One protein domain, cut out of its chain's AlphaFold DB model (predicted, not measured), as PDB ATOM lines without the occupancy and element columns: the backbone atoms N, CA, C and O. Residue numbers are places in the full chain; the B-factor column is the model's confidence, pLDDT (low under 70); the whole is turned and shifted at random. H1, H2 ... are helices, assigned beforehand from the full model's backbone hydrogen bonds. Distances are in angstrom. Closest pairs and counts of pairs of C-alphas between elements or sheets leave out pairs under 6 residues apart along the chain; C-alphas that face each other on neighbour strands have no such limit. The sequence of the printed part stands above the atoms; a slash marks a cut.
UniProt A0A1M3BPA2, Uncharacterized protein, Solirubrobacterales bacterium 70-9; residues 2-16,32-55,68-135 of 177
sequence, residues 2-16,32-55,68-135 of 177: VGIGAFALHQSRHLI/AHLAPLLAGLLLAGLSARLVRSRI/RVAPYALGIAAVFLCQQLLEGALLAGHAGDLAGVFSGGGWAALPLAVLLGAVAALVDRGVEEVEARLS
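AT A GLANCE: This is residues 2 to 16, 32 to 55 and 68 to 135 of the 177 residues of an uncharacterized protein of Solirubrobacterales bacterium 70-9 (UniProt A0A1M3BPA2). What does the model look like? A long helix, H5, is the backbone of an elongated body, with H1 side by side with its earlier part and H2 farther along it. H3 crosses both H1 and H5, and the short helix H4 sits where the chain turns from H3 back into H5. How is it made up? The printed part has 107 residues with five named helices, H1 to H5 in order along the chain, and no named strand; the class is all helix. It is only just loose, close to compact, with a radius of gyration of the C-alphas of 15.8 A and spans of 52 by 26 by 25 A, only just elongated.

HOW THE PARTS SIT: What touches the longest helix? H5, residues 106 to 135, touches H3, residues 69 to 91, with its residues 109 to 121 alone, opposite ways at a steep tilt of 50 degrees; the closest C-alphas, of Ala 73 and Gly 117, are 4.2 A apart. H1, residues 2 to 16, touches H5 at Gly 5 and Leu 116, closest C-alphas 5.8 A apart, opposite ways at a shallow tilt of 32 degrees, only just short of steep. H2, residues 32 to 55, touches H5 with residues 42 to 49 alone, closest C-alphas Gly 45 and Val 123 at 6.9 A, the same way at a shallow tilt of 34 degrees, only just short of steep. How do the others meet? H1, H2 and H5 form a bundle, three helices that touch one another at shallow tilts, though H1 and H2 only just touch, H1 with residues 4 to 8 alone and H2 with residues 37 to 41 alone, with 3 pairs of C-alphas within 8 A, the closest being the C-alphas of Ala 8 and Leu 37 at 6.2 A. H1 touches H3 at a steep tilt of 60 degrees, the same way, closest C-alphas Ala 6 and Ile 76 at 4.6 A. H4, residues 98 to 102, only just touches H3, with 3 pairs of C-alphas within 8 A, while H2 and H3 are apart. Are the backbones well formed? In H1, H3 and H4 every O i to N i+4 pair is within hydrogen-bond range; in H2 19 of 20 are, and in H5 24 of 26.

IN THESE COORDINATES: Where does H5 run? It goes 44.0 A from C-alpha 106 at (218.165, 229.307, 235.907) to C-alpha 135 at (246.590, 238.790, 268.079). How long are the others? H2 is 35.8 A, H3 32.4 A and H1 20.9 A, H1 beginning at C-alpha 2 at (227.010, 230.377, 252.721).

THE WHOLE: Where is the chain cut? Residues 17 to 31 are not printed, with C-alphas 16 and 32 13.0 A apart, and residues 56 to 67 are not printed, with C-alphas 55 and 68 24.4 A apart. Of the links printed whole, H3 to H4 is short and H4 to H5 tight. How large and how sure is it? The two C-alphas farthest apart, of Gly 93 and Ser 135, are 53.3 A apart; the mean pLDDT of the printed part is 71.3, and residues 15 to 16, 32 to 54, 92 to 100 and 104 to 106 are under 70.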
ATOM      1  N   VAL A   2     227.784 231.241 253.638       74.44
ATOM      2  CA  VAL A   2     227.010 230.377 252.721       74.44
ATOM      3  C   VAL A   2     225.493 230.616 252.759       74.44
ATOM      4  O   VAL A   2     224.917 230.892 251.718       74.44
ATOM      5  N   GLY A   3     224.846 230.587 253.933       71.06
ATOM      6  CA  GLY A   3     223.384 230.766 254.015       71.06
ATOM      7  C   GLY A   3     222.883 232.131 253.519       71.06
ATOM      8  O   GLY A   3     221.878 232.206 252.825       71.06
ATOM      9  N   ILE A   4     223.624 233.207 253.803       73.81
ATOM     10  CA  ILE A   4     223.282 234.560 253.331       73.81
ATOM     11  C   ILE A   4     223.516 234.677 251.824       73.81
ATOM     12  O   ILE A   4     222.688 235.238 251.117       73.81
ATOM     13  N   GLY A   5     224.619 234.113 251.322       72.56
ATOM     14  CA  GLY A   5     224.881 234.041 249.886       72.56
ATOM     15  C   GLY A   5     223.800 233.254 249.143       72.56
ATOM     16  O   GLY A   5     223.346 233.693 248.095       72.56
ATOM     17  N   ALA A   6     223.327 232.140 249.707       76.19
ATOM     18  CA  ALA A   6     222.234 231.358 249.134       76.19
ATOM     19  C   ALA A   6     220.907 232.129 249.121       76.19
ATOM     20  O   ALA A   6     220.234 232.155 248.099       76.19
ATOM     21  N   PHE A   7     220.577 232.844 250.202       78.12
ATOM     22  CA  PHE A   7     219.412 233.730 250.230       78.12
ATOM     23  C   PHE A   7     219.505 234.842 249.173       78.12
ATOM     24  O   PHE A   7     218.562 235.055 248.417       78.12
ATOM     25  N   ALA A   8     220.652 235.519 249.065       77.44
ATOM     26  CA  ALA A   8     220.870 236.557 248.057       77.44
ATOM     27  C   ALA A   8     220.739 236.007 246.626       77.44
ATOM     28  O   ALA A   8     220.126 236.643 245.766       77.44
ATOM     29  N   LEU A   9     221.278 234.809 246.381       78.38
ATOM     30  CA  LEU A   9     221.152 234.103 245.111       78.38
ATOM     31  C   LEU A   9     219.688 233.778 244.786       78.38
ATOM     32  O   LEU A   9     219.229 234.036 243.674       78.38
ATOM     33  N   HIS A  10     218.959 233.261 245.770       78.69
ATOM     34  CA  HIS A  10     217.551 232.914 245.654       78.69
ATOM     35  C   HIS A  10     216.675 234.140 245.324       78.69
ATOM     36  O   HIS A  10     215.876 234.092 244.388       78.69
ATOM     37  N   GLN A  11     216.893 235.272 246.003       79.44
ATOM     38  CA  GLN A  11     216.192 236.528 245.703       79.44
ATOM     39  C   GLN A  11     216.540 237.063 244.307       79.44
ATOM     40  O   GLN A  11     215.661 237.455 243.541       79.44
ATOM     41  N   SER A  12     217.821 237.017 243.931       72.75
ATOM     42  CA  SER A  12     218.273 237.454 242.603       72.75
ATOM     43  C   SER A  12     217.626 236.630 241.484       72.75
ATOM     44  O   SER A  12     217.229 237.179 240.460       72.75
ATOM     45  N   ARG A  13     217.467 235.315 241.685       76.06
ATOM     46  CA  ARG A  13     216.813 234.405 240.732       76.06
ATOM     47  C   ARG A  13     215.353 234.783 240.485       76.06
ATOM     48  O   ARG A  13     214.941 234.809 239.326       76.06
ATOM     49  N   HIS A  14     214.603 235.090 241.543       70.00
ATOM     50  CA  HIS A  14     213.201 235.506 241.446       70.00
ATOM     51  C   HIS A  14     213.039 236.811 240.654       70.00
ATOM     52  O   HIS A  14     212.126 236.924 239.840       70.00
ATOM     53  N   LEU A  15     213.967 237.760 240.806       69.69
ATOM     54  CA  LEU A  15     213.962 239.018 240.048       69.69
ATOM     55  C   LEU A  15     214.273 238.833 238.550       69.69
ATOM     56  O   LEU A  15     213.845 239.632 237.719       69.69
ATOM     57  N   ILE A  16     215.024 237.785 238.197       66.75
ATOM     58  CA  ILE A  16     215.461 237.501 236.820       66.75
ATOM     59  C   ILE A  16     214.441 236.629 236.060       66.75
ATOM     60  O   ILE A  16     214.513 236.527 234.833       66.75
ATOM     61  N   ALA A  32     219.567 247.598 242.021       60.44
ATOM     62  CA  ALA A  32     218.937 248.258 243.164       60.44
ATOM     63  C   ALA A  32     218.916 247.374 244.423       60.44
ATOM     64  O   ALA A  32     219.059 247.882 245.533       60.44
ATOM     65  N   HIS A  33     218.790 246.054 244.257       55.00
ATOM     66  CA  HIS A  33     218.760 245.097 245.369       55.00
ATOM     67  C   HIS A  33     220.138 244.494 245.675       55.00
ATOM     68  O   HIS A  33     220.365 243.976 246.768       55.00
ATOM     69  N   LEU A  34     221.095 244.621 244.754       58.72
ATOM     70  CA  LEU A  34     222.465 244.160 244.944       58.72
ATOM     71  C   LEU A  34     223.158 244.915 246.087       58.72
ATOM     72  O   LEU A  34     223.808 244.295 246.926       58.72
ATOM     73  N   ALA A  35     222.981 246.237 246.158       54.56
ATOM     74  CA  ALA A  35     223.557 247.069 247.212       54.56
ATOM     75  C   ALA A  35     223.093 246.674 248.634       54.56
ATOM     76  O   ALA A  35     223.961 246.425 249.476       54.56
ATOM     77  N   PRO A  36     221.784 246.543 248.941       51.97
ATOM     78  CA  PRO A  36     221.337 246.115 250.267       51.97
ATOM     79  C   PRO A  36     221.696 244.657 250.586       51.97
ATOM     80  O   PRO A  36     221.996 244.354 251.740       51.97
ATOM     81  N   LEU A  37     221.745 243.758 249.596       55.22
ATOM     82  CA  LEU A  37     222.189 242.372 249.810       55.22
ATOM     83  C   LEU A  37     223.680 242.294 250.160       55.22
ATOM     84  O   LEU A  37     224.061 241.598 251.105       55.22
ATOM     85  N   LEU A  38     224.523 243.048 249.447       57.88
ATOM     86  CA  LEU A  38     225.939 243.196 249.783       57.88
ATOM     87  C   LEU A  38     226.110 243.839 251.162       57.88
ATOM     88  O   LEU A  38     226.905 243.351 251.962       57.88
ATOM     89  N   ALA A  39     225.330 244.877 251.478       58.47
ATOM     90  CA  ALA A  39     225.347 245.514 252.790       58.47
ATOM     91  C   ALA A  39     224.963 244.530 253.906       58.47
ATOM     92  O   ALA A  39     225.663 244.459 254.912       58.47
ATOM     93  N   GLY A  40     223.919 243.718 253.718       52.72
ATOM     94  CA  GLY A  40     223.508 242.685 254.671       52.72
ATOM     95  C   GLY A  40     224.575 241.607 254.875       52.72
ATOM     96  O   GLY A  40     224.850 241.215 256.010       52.72
ATOM     97  N   LEU A  41     225.238 241.172 253.798       57.72
ATOM     98  CA  LEU A  41     226.343 240.211 253.866       57.72
ATOM     99  C   LEU A  41     227.547 240.783 254.632       57.72
ATOM    100  O   LEU A  41     228.111 240.106 255.496       57.72
ATOM    101  N   LEU A  42     227.906 242.040 254.357       62.19
ATOM    102  CA  LEU A  42     228.963 242.757 255.067       62.19
ATOM    103  C   LEU A  42     228.618 242.942 256.549       62.19
ATOM    104  O   LEU A  42     229.451 242.658 257.411       62.19
ATOM    105  N   LEU A  43     227.386 243.361 256.853       66.56
ATOM    106  CA  LEU A  43     226.915 243.596 258.216       66.56
ATOM    107  C   LEU A  43     226.899 242.298 259.024       66.56
ATOM    108  O   LEU A  43     227.415 242.258 260.135       66.56
ATOM    109  N   ALA A  44     226.388 241.206 258.455       54.41
ATOM    110  CA  ALA A  44     226.394 239.903 259.108       54.41
ATOM    111  C   ALA A  44     227.817 239.368 259.331       54.41
ATOM    112  O   ALA A  44     228.091 238.774 260.376       54.41
ATOM    113  N   GLY A  45     228.737 239.606 258.389       60.09
ATOM    114  CA  GLY A  45     230.160 239.310 258.573       60.09
ATOM    115  C   GLY A  45     230.776 240.097 259.724       60.09
ATOM    116  O   GLY A  45     231.484 239.525 260.552       60.09
ATOM    117  N   LEU A  46     230.447 241.385 259.833       65.25
ATOM    118  CA  LEU A  46     230.895 242.238 260.928       65.25
ATOM    119  C   LEU A  46     230.298 241.810 262.279       65.25
ATOM    120  O   LEU A  46     231.022 241.719 263.269       65.25
ATOM    121  N   SER A  47     229.011 241.471 262.329       64.69
ATOM    122  CA  SER A  47     228.332 240.987 263.538       64.69
ATOM    123  C   SER A  47     228.898 239.650 264.013       64.69
ATOM    124  O   SER A  47     229.231 239.498 265.189       64.69
ATOM    125  N   ALA A  48     229.098 238.694 263.100       55.69
ATOM    126  CA  ALA A  48     229.723 237.410 263.415       55.69
ATOM    127  C   ALA A  48     231.144 237.589 263.976       55.69
ATOM    128  O   ALA A  48     231.558 236.850 264.868       55.69
ATOM    129  N   ARG A  49     231.869 238.605 263.499       60.97
ATOM    130  CA  ARG A  49     233.207 238.977 263.970       60.97
ATOM    131  C   ARG A  49     233.194 239.574 265.375       60.97
ATOM    132  O   ARG A  49     234.039 239.210 266.189       60.97
ATOM    133  N   LEU A  50     232.226 240.435 265.689       65.19
ATOM    134  CA  LEU A  50     232.038 240.941 267.050       65.19
ATOM    135  C   LEU A  50     231.757 239.786 268.014       65.19
ATOM    136  O   LEU A  50     232.437 239.671 269.031       65.19
ATOM    137  N   VAL A  51     230.852 238.876 267.650       68.25
ATOM    138  CA  VAL A  51     230.512 237.699 268.464       68.25
ATOM    139  C   VAL A  51     231.724 236.776 268.640       68.25
ATOM    140  O   VAL A  51     232.074 236.417 269.763       68.25
ATOM    141  N   ARG A  52     232.442 236.449 267.560       58.31
ATOM    142  CA  ARG A  52     233.623 235.570 267.610       58.31
ATOM    143  C   ARG A  52     234.781 236.177 268.406       58.31
ATOM    144  O   ARG A  52     235.432 235.463 269.167       58.31
ATOM    145  N   SER A  53     234.987 237.493 268.314       61.84
ATOM    146  CA  SER A  53     235.990 238.203 269.121       61.84
ATOM    147  C   SER A  53     235.686 238.174 270.624       61.84
ATOM    148  O   SER A  53     236.609 238.244 271.434       61.84
ATOM    149  N   ARG A  54     234.402 238.054 270.991       69.62
ATOM    150  CA  ARG A  54     233.930 237.985 272.380       69.62
ATOM    151  C   ARG A  54     233.987 236.570 272.952       69.62
ATOM    152  O   ARG A  54     234.231 236.437 274.143       69.62
ATOM    153  N   ILE A  55     233.786 235.542 272.123       72.31
ATOM    154  CA  ILE A  55     233.766 234.132 272.560       72.31
ATOM    155  C   ILE A  55     235.184 233.544 272.683       72.31
ATOM    156  O   ILE A  55     235.411 232.651 273.490       72.31
ATOM    157  N   ARG A  68     239.652 230.886 249.102       81.69
ATOM    158  CA  ARG A  68     238.871 229.638 249.093       81.69
ATOM    159  C   ARG A  68     237.479 229.861 248.487       81.69
ATOM    160  O   ARG A  68     236.477 229.635 249.146       81.69
ATOM    161  N   VAL A  69     237.408 230.322 247.237       82.44
ATOM    162  CA  VAL A  69     236.141 230.664 246.552       82.44
ATOM    163  C   VAL A  69     235.264 229.431 246.319       82.44
ATOM    164  O   VAL A  69     234.064 229.468 246.582       82.44
ATOM    165  N   ALA A  70     235.869 228.327 245.870       79.38
ATOM    166  CA  ALA A  70     235.167 227.099 245.498       79.38
ATOM    167  C   ALA A  70     234.239 226.530 246.595       79.38
ATOM    168  O   ALA A  70     233.065 226.313 246.295       79.38
ATOM    169  N   PRO A  71     234.675 226.327 247.859       75.50
ATOM    170  CA  PRO A  71     233.783 225.800 248.896       75.50
ATOM    171  C   PRO A  71     232.615 226.742 249.215       75.50
ATOM    172  O   PRO A  71     231.518 226.269 249.507       75.50
ATOM    173  N   TYR A  72     232.810 228.062 249.120       76.81
ATOM    174  CA  TYR A  72     231.725 229.022 249.314       76.81
ATOM    175  C   TYR A  72     230.720 228.985 248.165       76.81
ATOM    176  O   TYR A  72     229.523 228.902 248.423       76.81
ATOM    177  N   ALA A  73     231.194 228.997 246.919       77.00
ATOM    178  CA  ALA A  73     230.336 228.918 245.741       77.00
ATOM    179  C   ALA A  73     229.525 227.608 245.713       77.00
ATOM    180  O   ALA A  73     228.311 227.647 245.523       77.00
ATOM    181  N   LEU A  74     230.174 226.468 245.986       74.75
ATOM    182  CA  LEU A  74     229.519 225.157 246.065       74.75
ATOM    183  C   LEU A  74     228.478 225.104 247.184       74.75
ATOM    184  O   LEU A  74     227.357 224.660 246.955       74.75
ATOM    185  N   GLY A  75     228.819 225.591 248.381       72.00
ATOM    186  CA  GLY A  75     227.875 225.640 249.495       72.00
ATOM    187  C   GLY A  75     226.660 226.516 249.188       72.00
ATOM    188  O   GLY A  75     225.535 226.135 249.494       72.00
ATOM    189  N   ILE A  76     226.879 227.677 248.562       79.19
ATOM    190  CA  ILE A  76     225.807 228.598 248.160       79.19
ATOM    191  C   ILE A  76     224.884 227.926 247.137       79.19
ATOM    192  O   ILE A  76     223.668 227.944 247.317       79.19
ATOM    193  N   ALA A  77     225.454 227.295 246.107       74.50
ATOM    194  CA  ALA A  77     224.692 226.588 245.082       74.50
ATOM    195  C   ALA A  77     223.890 225.411 245.658       74.50
ATOM    196  O   ALA A  77     222.726 225.237 245.307       74.50
ATOM    197  N   ALA A  78     224.476 224.639 246.577       71.44
ATOM    198  CA  ALA A  78     223.808 223.510 247.218       71.44
ATOM    199  C   ALA A  78     222.604 223.951 248.064       71.44
ATOM    200  O   ALA A  78     221.525 223.376 247.946       71.44
ATOM    201  N   VAL A  79     222.758 224.998 248.883       75.12
ATOM    202  CA  VAL A  79     221.647 225.525 249.695       75.12
ATOM    203  C   VAL A  79     220.548 226.111 248.806       75.12
ATOM    204  O   VAL A  79     219.378 225.836 249.053       75.12
ATOM    205  N   PHE A  80     220.908 226.847 247.749       80.69
ATOM    206  CA  PHE A  80     219.948 227.335 246.752       80.69
ATOM    207  C   PHE A  80     219.160 226.190 246.102       80.69
ATOM    208  O   PHE A  80     217.941 226.279 245.957       80.69
ATOM    209  N   LEU A  81     219.837 225.095 245.749       75.75
ATOM    210  CA  LEU A  81     219.186 223.931 245.160       75.75
ATOM    211  C   LEU A  81     218.182 223.307 246.133       75.75
ATOM    212  O   LEU A  81     217.045 223.051 245.753       75.75
ATOM    213  N   CYS A  82     218.566 223.136 247.400       74.19
ATOM    214  CA  CYS A  82     217.653 222.654 248.436       74.19
ATOM    215  C   CYS A  82     216.431 223.567 248.604       74.19
ATOM    216  O   CYS A  82     215.325 223.057 248.739       74.19
ATOM    217  N   GLN A  83     216.613 224.893 248.567       78.44
ATOM    218  CA  GLN A  83     215.507 225.855 248.648       78.44
ATOM    219  C   GLN A  83     214.526 225.668 247.489       78.44
ATOM    220  O   GLN A  83     213.334 225.502 247.723       78.44
ATOM    221  N   GLN A  84     215.027 225.589 246.254       76.38
ATOM    222  CA  GLN A  84     214.180 225.382 245.078       76.38
ATOM    223  C   GLN A  84     213.442 224.040 245.088       76.38
ATOM    224  O   GLN A  84     212.275 223.978 244.710       76.38
ATOM    225  N   LEU A  85     214.111 222.960 245.500       74.50
ATOM    226  CA  LEU A  85     213.488 221.637 245.575       74.50
ATOM    227  C   LEU A  85     212.406 221.594 246.658       74.50
ATOM    228  O   LEU A  85     211.343 221.012 246.437       74.50
ATOM    229  N   LEU A  86     212.664 222.231 247.804       72.88
ATOM    230  CA  LEU A  86     211.717 222.312 248.910       72.88
ATOM    231  C   LEU A  86     210.498 223.164 248.542       72.88
ATOM    232  O   LEU A  86     209.375 222.757 248.816       72.88
ATOM    233  N   GLU A  87     210.695 224.300 247.876       74.50
ATOM    234  CA  GLU A  87     209.595 225.117 247.352       74.50
ATOM    235  C   GLU A  87     208.768 224.368 246.313       74.50
ATOM    236  O   GLU A  87     207.545 224.389 246.394       74.50
ATOM    237  N   GLY A  88     209.408 223.651 245.384       73.31
ATOM    238  CA  GLY A  88     208.691 222.794 244.441       73.31
ATOM    239  C   GLY A  88     207.824 221.768 245.175       73.31
ATOM    240  O   GLY A  88     206.612 221.727 244.979       73.31
ATOM    241  N   ALA A  89     208.427 221.016 246.099       70.56
ATOM    242  CA  ALA A  89     207.736 219.974 246.851       70.56
ATOM    243  C   ALA A  89     206.586 220.502 247.729       70.56
ATOM    244  O   ALA A  89     205.552 219.845 247.824       70.56
ATOM    245  N   LEU A  90     206.757 221.663 248.372       73.94
ATOM    246  CA  LEU A  90     205.781 222.210 249.320       73.94
ATOM    247  C   LEU A  90     204.717 223.104 248.671       73.94
ATOM    248  O   LEU A  90     203.578 223.103 249.129       73.94
ATOM    249  N   LEU A  91     205.076 223.887 247.650       72.56
ATOM    250  CA  LEU A  91     204.211 224.929 247.080       72.56
ATOM    251  C   LEU A  91     203.627 224.545 245.717       72.56
ATOM    252  O   LEU A  91     202.514 224.962 245.408       72.56
ATOM    253  N   ALA A  92     204.341 223.755 244.907       65.62
ATOM    254  CA  ALA A  92     203.863 223.328 243.586       65.62
ATOM    255  C   ALA A  92     203.116 221.980 243.615       65.62
ATOM    256  O   ALA A  92     202.525 221.577 242.615       65.62
ATOM    257  N   GLY A  93     203.125 221.275 244.754       58.00
ATOM    258  CA  GLY A  93     202.413 220.004 244.937       58.00
ATOM    259  C   GLY A  93     203.057 218.796 244.242       58.00
ATOM    260  O   GLY A  93     202.499 217.703 244.278       58.00
ATOM    261  N   HIS A  94     204.236 218.963 243.637       54.78
ATOM    262  CA  HIS A  94     205.057 217.893 243.069       54.78
ATOM    263  C   HIS A  94     206.531 218.152 243.399       54.78
ATOM    264  O   HIS A  94     206.937 219.303 243.543       54.78
ATOM    265  N   ALA A  95     207.364 217.110 243.505       55.88
ATOM    266  CA  ALA A  95     208.803 217.314 243.687       55.88
ATOM    267  C   ALA A  95     209.327 218.239 242.572       55.88
ATOM    268  O   ALA A  95     209.060 218.003 241.390       55.88
ATOM    269  N   GLY A  96     209.996 219.333 242.945       62.16
ATOM    270  CA  GLY A  96     210.577 220.250 241.971       62.16
ATOM    271  C   GLY A  96     211.611 219.503 241.134       62.16
ATOM    272  O   GLY A  96     212.556 218.949 241.688       62.16
ATOM    273  N   ASP A  97     211.429 219.447 239.816       68.88
ATOM    274  CA  ASP A  97     212.396 218.795 238.935       68.88
ATOM    275  C   ASP A  97     213.635 219.692 238.757       68.88
ATOM    276  O   ASP A  97     213.527 220.912 238.587       68.88
ATOM    277  N   LEU A  98     214.825 219.086 238.761       68.12
ATOM    278  CA  LEU A  98     216.101 219.756 238.496       68.12
ATOM    279  C   LEU A  98     216.093 220.449 237.131       68.12
ATOM    280  O   LEU A  98     216.637 221.547 236.997       68.12
ATOM    281  N   ALA A  99     215.427 219.858 236.135       68.81
ATOM    282  CA  ALA A  99     215.245 220.494 234.834       68.81
ATOM    283  C   ALA A  99     214.463 221.818 234.949       68.81
ATOM    284  O   ALA A  99     214.802 222.803 234.292       68.81
ATOM    285  N   GLY A 100     213.481 221.880 235.853       69.62
ATOM    286  CA  GLY A 100     212.722 223.090 236.161       69.62
ATOM    287  C   GLY A 100     213.586 224.183 236.793       69.62
ATOM    288  O   GLY A 100     213.472 225.348 236.406       69.62
ATOM    289  N   VAL A 101     214.521 223.815 237.678       71.00
ATOM    290  CA  VAL A 101     215.436 224.764 238.346       71.00
ATOM    291  C   VAL A 101     216.277 225.538 237.328       71.00
ATOM    292  O   VAL A 101     216.416 226.762 237.440       71.00
ATOM    293  N   PHE A 102     216.797 224.837 236.318       75.19
ATOM    294  CA  PHE A 102     217.655 225.416 235.279       75.19
ATOM    295  C   PHE A 102     216.894 225.949 234.054       75.19
ATOM    296  O   PHE A 102     217.483 226.648 233.225       75.19
ATOM    297  N   SER A 103     215.587 225.708 233.951       72.25
ATOM    298  CA  SER A 103     214.738 226.296 232.908       72.25
ATOM    299  C   SER A 103     214.543 227.814 233.098       72.25
ATOM    300  O   SER A 103     214.779 228.364 234.177       72.25
ATOM    301  N   GLY A 104     214.164 228.544 232.039       64.31
ATOM    302  CA  GLY A 104     213.800 229.970 232.140       64.31
ATOM    303  C   GLY A 104     214.876 230.873 232.766       64.31
ATOM    304  O   GLY A 104     214.584 231.670 233.658       64.31
ATOM    305  N   GLY A 105     216.145 230.711 232.377       64.81
ATOM    306  CA  GLY A 105     217.252 231.541 232.880       64.81
ATOM    307  C   GLY A 105     217.895 231.070 234.191       64.81
ATOM    308  O   GLY A 105     218.711 231.792 234.758       64.81
ATOM    309  N   GLY A 106     217.585 229.858 234.671       69.94
ATOM    310  CA  GLY A 106     218.165 229.307 235.907       69.94
ATOM    311  C   GLY A 106     219.669 229.082 235.875       69.94
ATOM    312  O   GLY A 106     220.322 229.111 236.916       69.94
ATOM    313  N   TRP A 107     220.245 228.990 234.680       78.88
ATOM    314  CA  TRP A 107     221.690 228.956 234.466       78.88
ATOM    315  C   TRP A 107     222.427 230.182 235.013       78.88
ATOM    316  O   TRP A 107     223.585 230.052 235.402       78.88
ATOM    317  N   ALA A 108     221.764 231.340 235.130       77.06
ATOM    318  CA  ALA A 108     222.348 232.537 235.740       77.06
ATOM    319  C   ALA A 108     222.683 232.348 237.232       77.06
ATOM    320  O   ALA A 108     223.515 233.078 237.775       77.06
ATOM    321  N   ALA A 109     222.096 231.346 237.897       76.25
ATOM    322  CA  ALA A 109     222.381 231.063 239.297       76.25
ATOM    323  C   ALA A 109     223.829 230.590 239.525       76.25
ATOM    324  O   ALA A 109     224.416 230.894 240.561       76.25
ATOM    325  N   LEU A 110     224.438 229.900 238.554       78.38
ATOM    326  CA  LEU A 110     225.813 229.403 238.664       78.38
ATOM    327  C   LEU A 110     226.864 230.528 238.707       78.38
ATOM    328  O   LEU A 110     227.628 230.575 239.675       78.38
ATOM    329  N   PRO A 111     226.923 231.472 237.744       77.88
ATOM    330  CA  PRO A 111     227.869 232.585 237.820       77.88
ATOM    331  C   PRO A 111     227.597 233.500 239.023       77.88
ATOM    332  O   PRO A 111     228.546 233.988 239.639       77.88
ATOM    333  N   LEU A 112     226.333 233.680 239.429       77.12
ATOM    334  CA  LEU A 112     225.994 234.424 240.648       77.12
ATOM    335  C   LEU A 112     226.501 233.721 241.916       77.12
ATOM    336  O   LEU A 112     227.043 234.384 242.800       77.12
ATOM    337  N   ALA A 113     226.394 232.392 242.003       76.75
ATOM    338  CA  ALA A 113     226.944 231.621 243.117       76.75
ATOM    339  C   ALA A 113     228.470 231.771 243.215       76.75
ATOM    340  O   ALA A 113     229.004 231.913 244.316       76.75
ATOM    341  N   VAL A 114     229.172 231.796 242.077       78.06
ATOM    342  CA  VAL A 114     230.623 232.045 242.029       78.06
ATOM    343  C   VAL A 114     230.954 233.455 242.514       78.06
ATOM    344  O   VAL A 114     231.831 233.609 243.365       78.06
ATOM    345  N   LEU A 115     230.237 234.474 242.033       80.12
ATOM    346  CA  LEU A 115     230.443 235.865 242.442       80.12
ATOM    347  C   LEU A 115     230.222 236.047 243.949       80.12
ATOM    348  O   LEU A 115     231.083 236.580 244.650       80.12
ATOM    349  N   LEU A 116     229.099 235.549 244.470       77.94
ATOM    350  CA  LEU A 116     228.780 235.610 245.897       77.94
ATOM    351  C   LEU A 116     229.757 234.775 246.732       77.94
ATOM    352  O   LEU A 116     230.135 235.185 247.829       77.94
ATOM    353  N   GLY A 117     230.221 233.642 246.202       78.88
ATOM    354  CA  GLY A 117     231.271 232.830 246.809       78.88
ATOM    355  C   GLY A 117     232.608 233.567 246.902       78.88
ATOM    356  O   GLY A 117     233.292 233.472 247.922       78.88
ATOM    357  N   ALA A 118     232.961 234.353 245.884       77.31
ATOM    358  CA  ALA A 118     234.166 235.175 245.888       77.31
ATOM    359  C   ALA A 118     234.071 236.302 246.924       77.31
ATOM    360  O   ALA A 118     235.006 236.497 247.702       77.31
ATOM    361  N   VAL A 119     232.923 236.984 247.003       81.25
ATOM    362  CA  VAL A 119     232.661 238.000 248.036       81.25
ATOM    363  C   VAL A 119     232.738 237.382 249.433       81.25
ATOM    364  O   VAL A 119     233.429 237.909 250.302       81.25
ATOM    365  N   ALA A 120     232.098 236.232 249.646       79.50
ATOM    366  CA  ALA A 120     232.157 235.498 250.905       79.50
ATOM    367  C   ALA A 120     233.599 235.144 251.304       79.50
ATOM    368  O   ALA A 120     233.985 235.370 252.451       79.50
ATOM    369  N   ALA A 121     234.399 234.640 250.361       80.62
ATOM    370  CA  ALA A 121     235.798 234.293 250.592       80.62
ATOM    371  C   ALA A 121     236.663 235.523 250.916       80.62
ATOM    372  O   ALA A 121     237.545 235.445 251.769       80.62
ATOM    373  N   LEU A 122     236.410 236.662 250.263       79.94
ATOM    374  CA  LEU A 122     237.094 237.926 250.548       79.94
ATOM    375  C   LEU A 122     236.760 238.450 251.945       79.94
ATOM    376  O   LEU A 122     237.664 238.866 252.668       79.94
ATOM    377  N   VAL A 123     235.483 238.405 252.333       80.38
ATOM    378  CA  VAL A 123     235.039 238.806 253.674       80.38
ATOM    379  C   VAL A 123     235.707 237.932 254.730       80.38
ATOM    380  O   VAL A 123     236.277 238.464 255.679       80.38
ATOM    381  N   ASP A 124     235.692 236.614 254.545       78.50
ATOM    382  CA  ASP A 124     236.284 235.661 255.488       78.50
ATOM    383  C   ASP A 124     237.803 235.861 255.621       78.50
ATOM    384  O   ASP A 124     238.324 236.012 256.723       78.50
ATOM    385  N   ARG A 125     238.510 236.029 254.497       80.69
ATOM    386  CA  ARG A 125     239.942 236.363 254.499       80.69
ATOM    387  C   ARG A 125     240.229 237.700 255.189       80.69
ATOM    388  O   ARG A 125     241.213 237.836 255.912       80.69
ATOM    389  N   GLY A 126     239.387 238.706 254.959       76.44
ATOM    390  CA  GLY A 126     239.495 240.001 255.628       76.44
ATOM    391  C   GLY A 126     239.302 239.893 257.144       76.44
ATOM    392  O   GLY A 126     239.941 240.628 257.899       76.44
ATOM    393  N   VAL A 127     238.459 238.963 257.600       73.62
ATOM    394  CA  VAL A 127     238.291 238.640 259.024       73.62
ATOM    395  C   VAL A 127     239.566 238.011 259.581       73.62
ATOM    396  O   VAL A 127     240.089 238.521 260.574       73.62
ATOM    397  N   GLU A 128     240.102 236.985 258.918       78.38
ATOM    398  CA  GLU A 128     241.337 236.303 259.331       78.38
ATOM    399  C   GLU A 128     242.521 237.275 259.459       78.38
ATOM    400  O   GLU A 128     243.237 237.262 260.462       78.38
ATOM    401  N   GLU A 129     242.700 238.175 258.488       78.69
ATOM    402  CA  GLU A 129     243.790 239.157 258.493       78.69
ATOM    403  C   GLU A 129     243.700 240.113 259.690       78.69
ATOM    404  O   GLU A 129     244.714 240.452 260.307       78.69
ATOM    405  N   VAL A 130     242.499 240.560 260.065       77.31
ATOM    406  CA  VAL A 130     242.379 241.457 261.219       77.31
ATOM    407  C   VAL A 130     242.495 240.707 262.541       77.31
ATOM    408  O   VAL A 130     243.091 241.240 263.477       77.31
ATOM    409  N   GLU A 131     241.998 239.474 262.632       76.38
ATOM    410  CA  GLU A 131     242.251 238.616 263.794       76.38
ATOM    411  C   GLU A 131     243.764 238.383 263.990       76.38
ATOM    412  O   GLU A 131     244.277 238.520 265.108       76.38
ATOM    413  N   ALA A 132     244.512 238.150 262.906       76.56
ATOM    414  CA  ALA A 132     245.970 238.029 262.936       76.56
ATOM    415  C   ALA A 132     246.663 239.316 263.428       76.56
ATOM    416  O   ALA A 132     247.556 239.262 264.275       76.56
ATOM    417  N   ARG A 133     246.225 240.497 262.974       76.31
ATOM    418  CA  ARG A 133     246.777 241.790 263.435       76.31
ATOM    419  C   ARG A 133     246.458 242.107 264.897       76.31
ATOM    420  O   ARG A 133     247.266 242.727 265.586       76.31
ATOM    421  N   LEU A 134     245.272 241.736 265.373       75.62
ATOM    422  CA  LEU A 134     244.874 241.970 266.765       75.62
ATOM    423  C   LEU A 134     245.580 241.010 267.728       75.62
ATOM    424  O   LEU A 134     245.901 241.404 268.849       75.62
ATOM    425  N   SER A 135     245.844 239.778 267.294       77.19
ATOM    426  CA  SER A 135     246.590 238.790 268.079       77.19
ATOM    427  C   SER A 135     248.092 239.085 268.126       77.19
ATOM    428  O   SER A 135     248.683 238.969 269.200       77.19
TER     429      SER A 135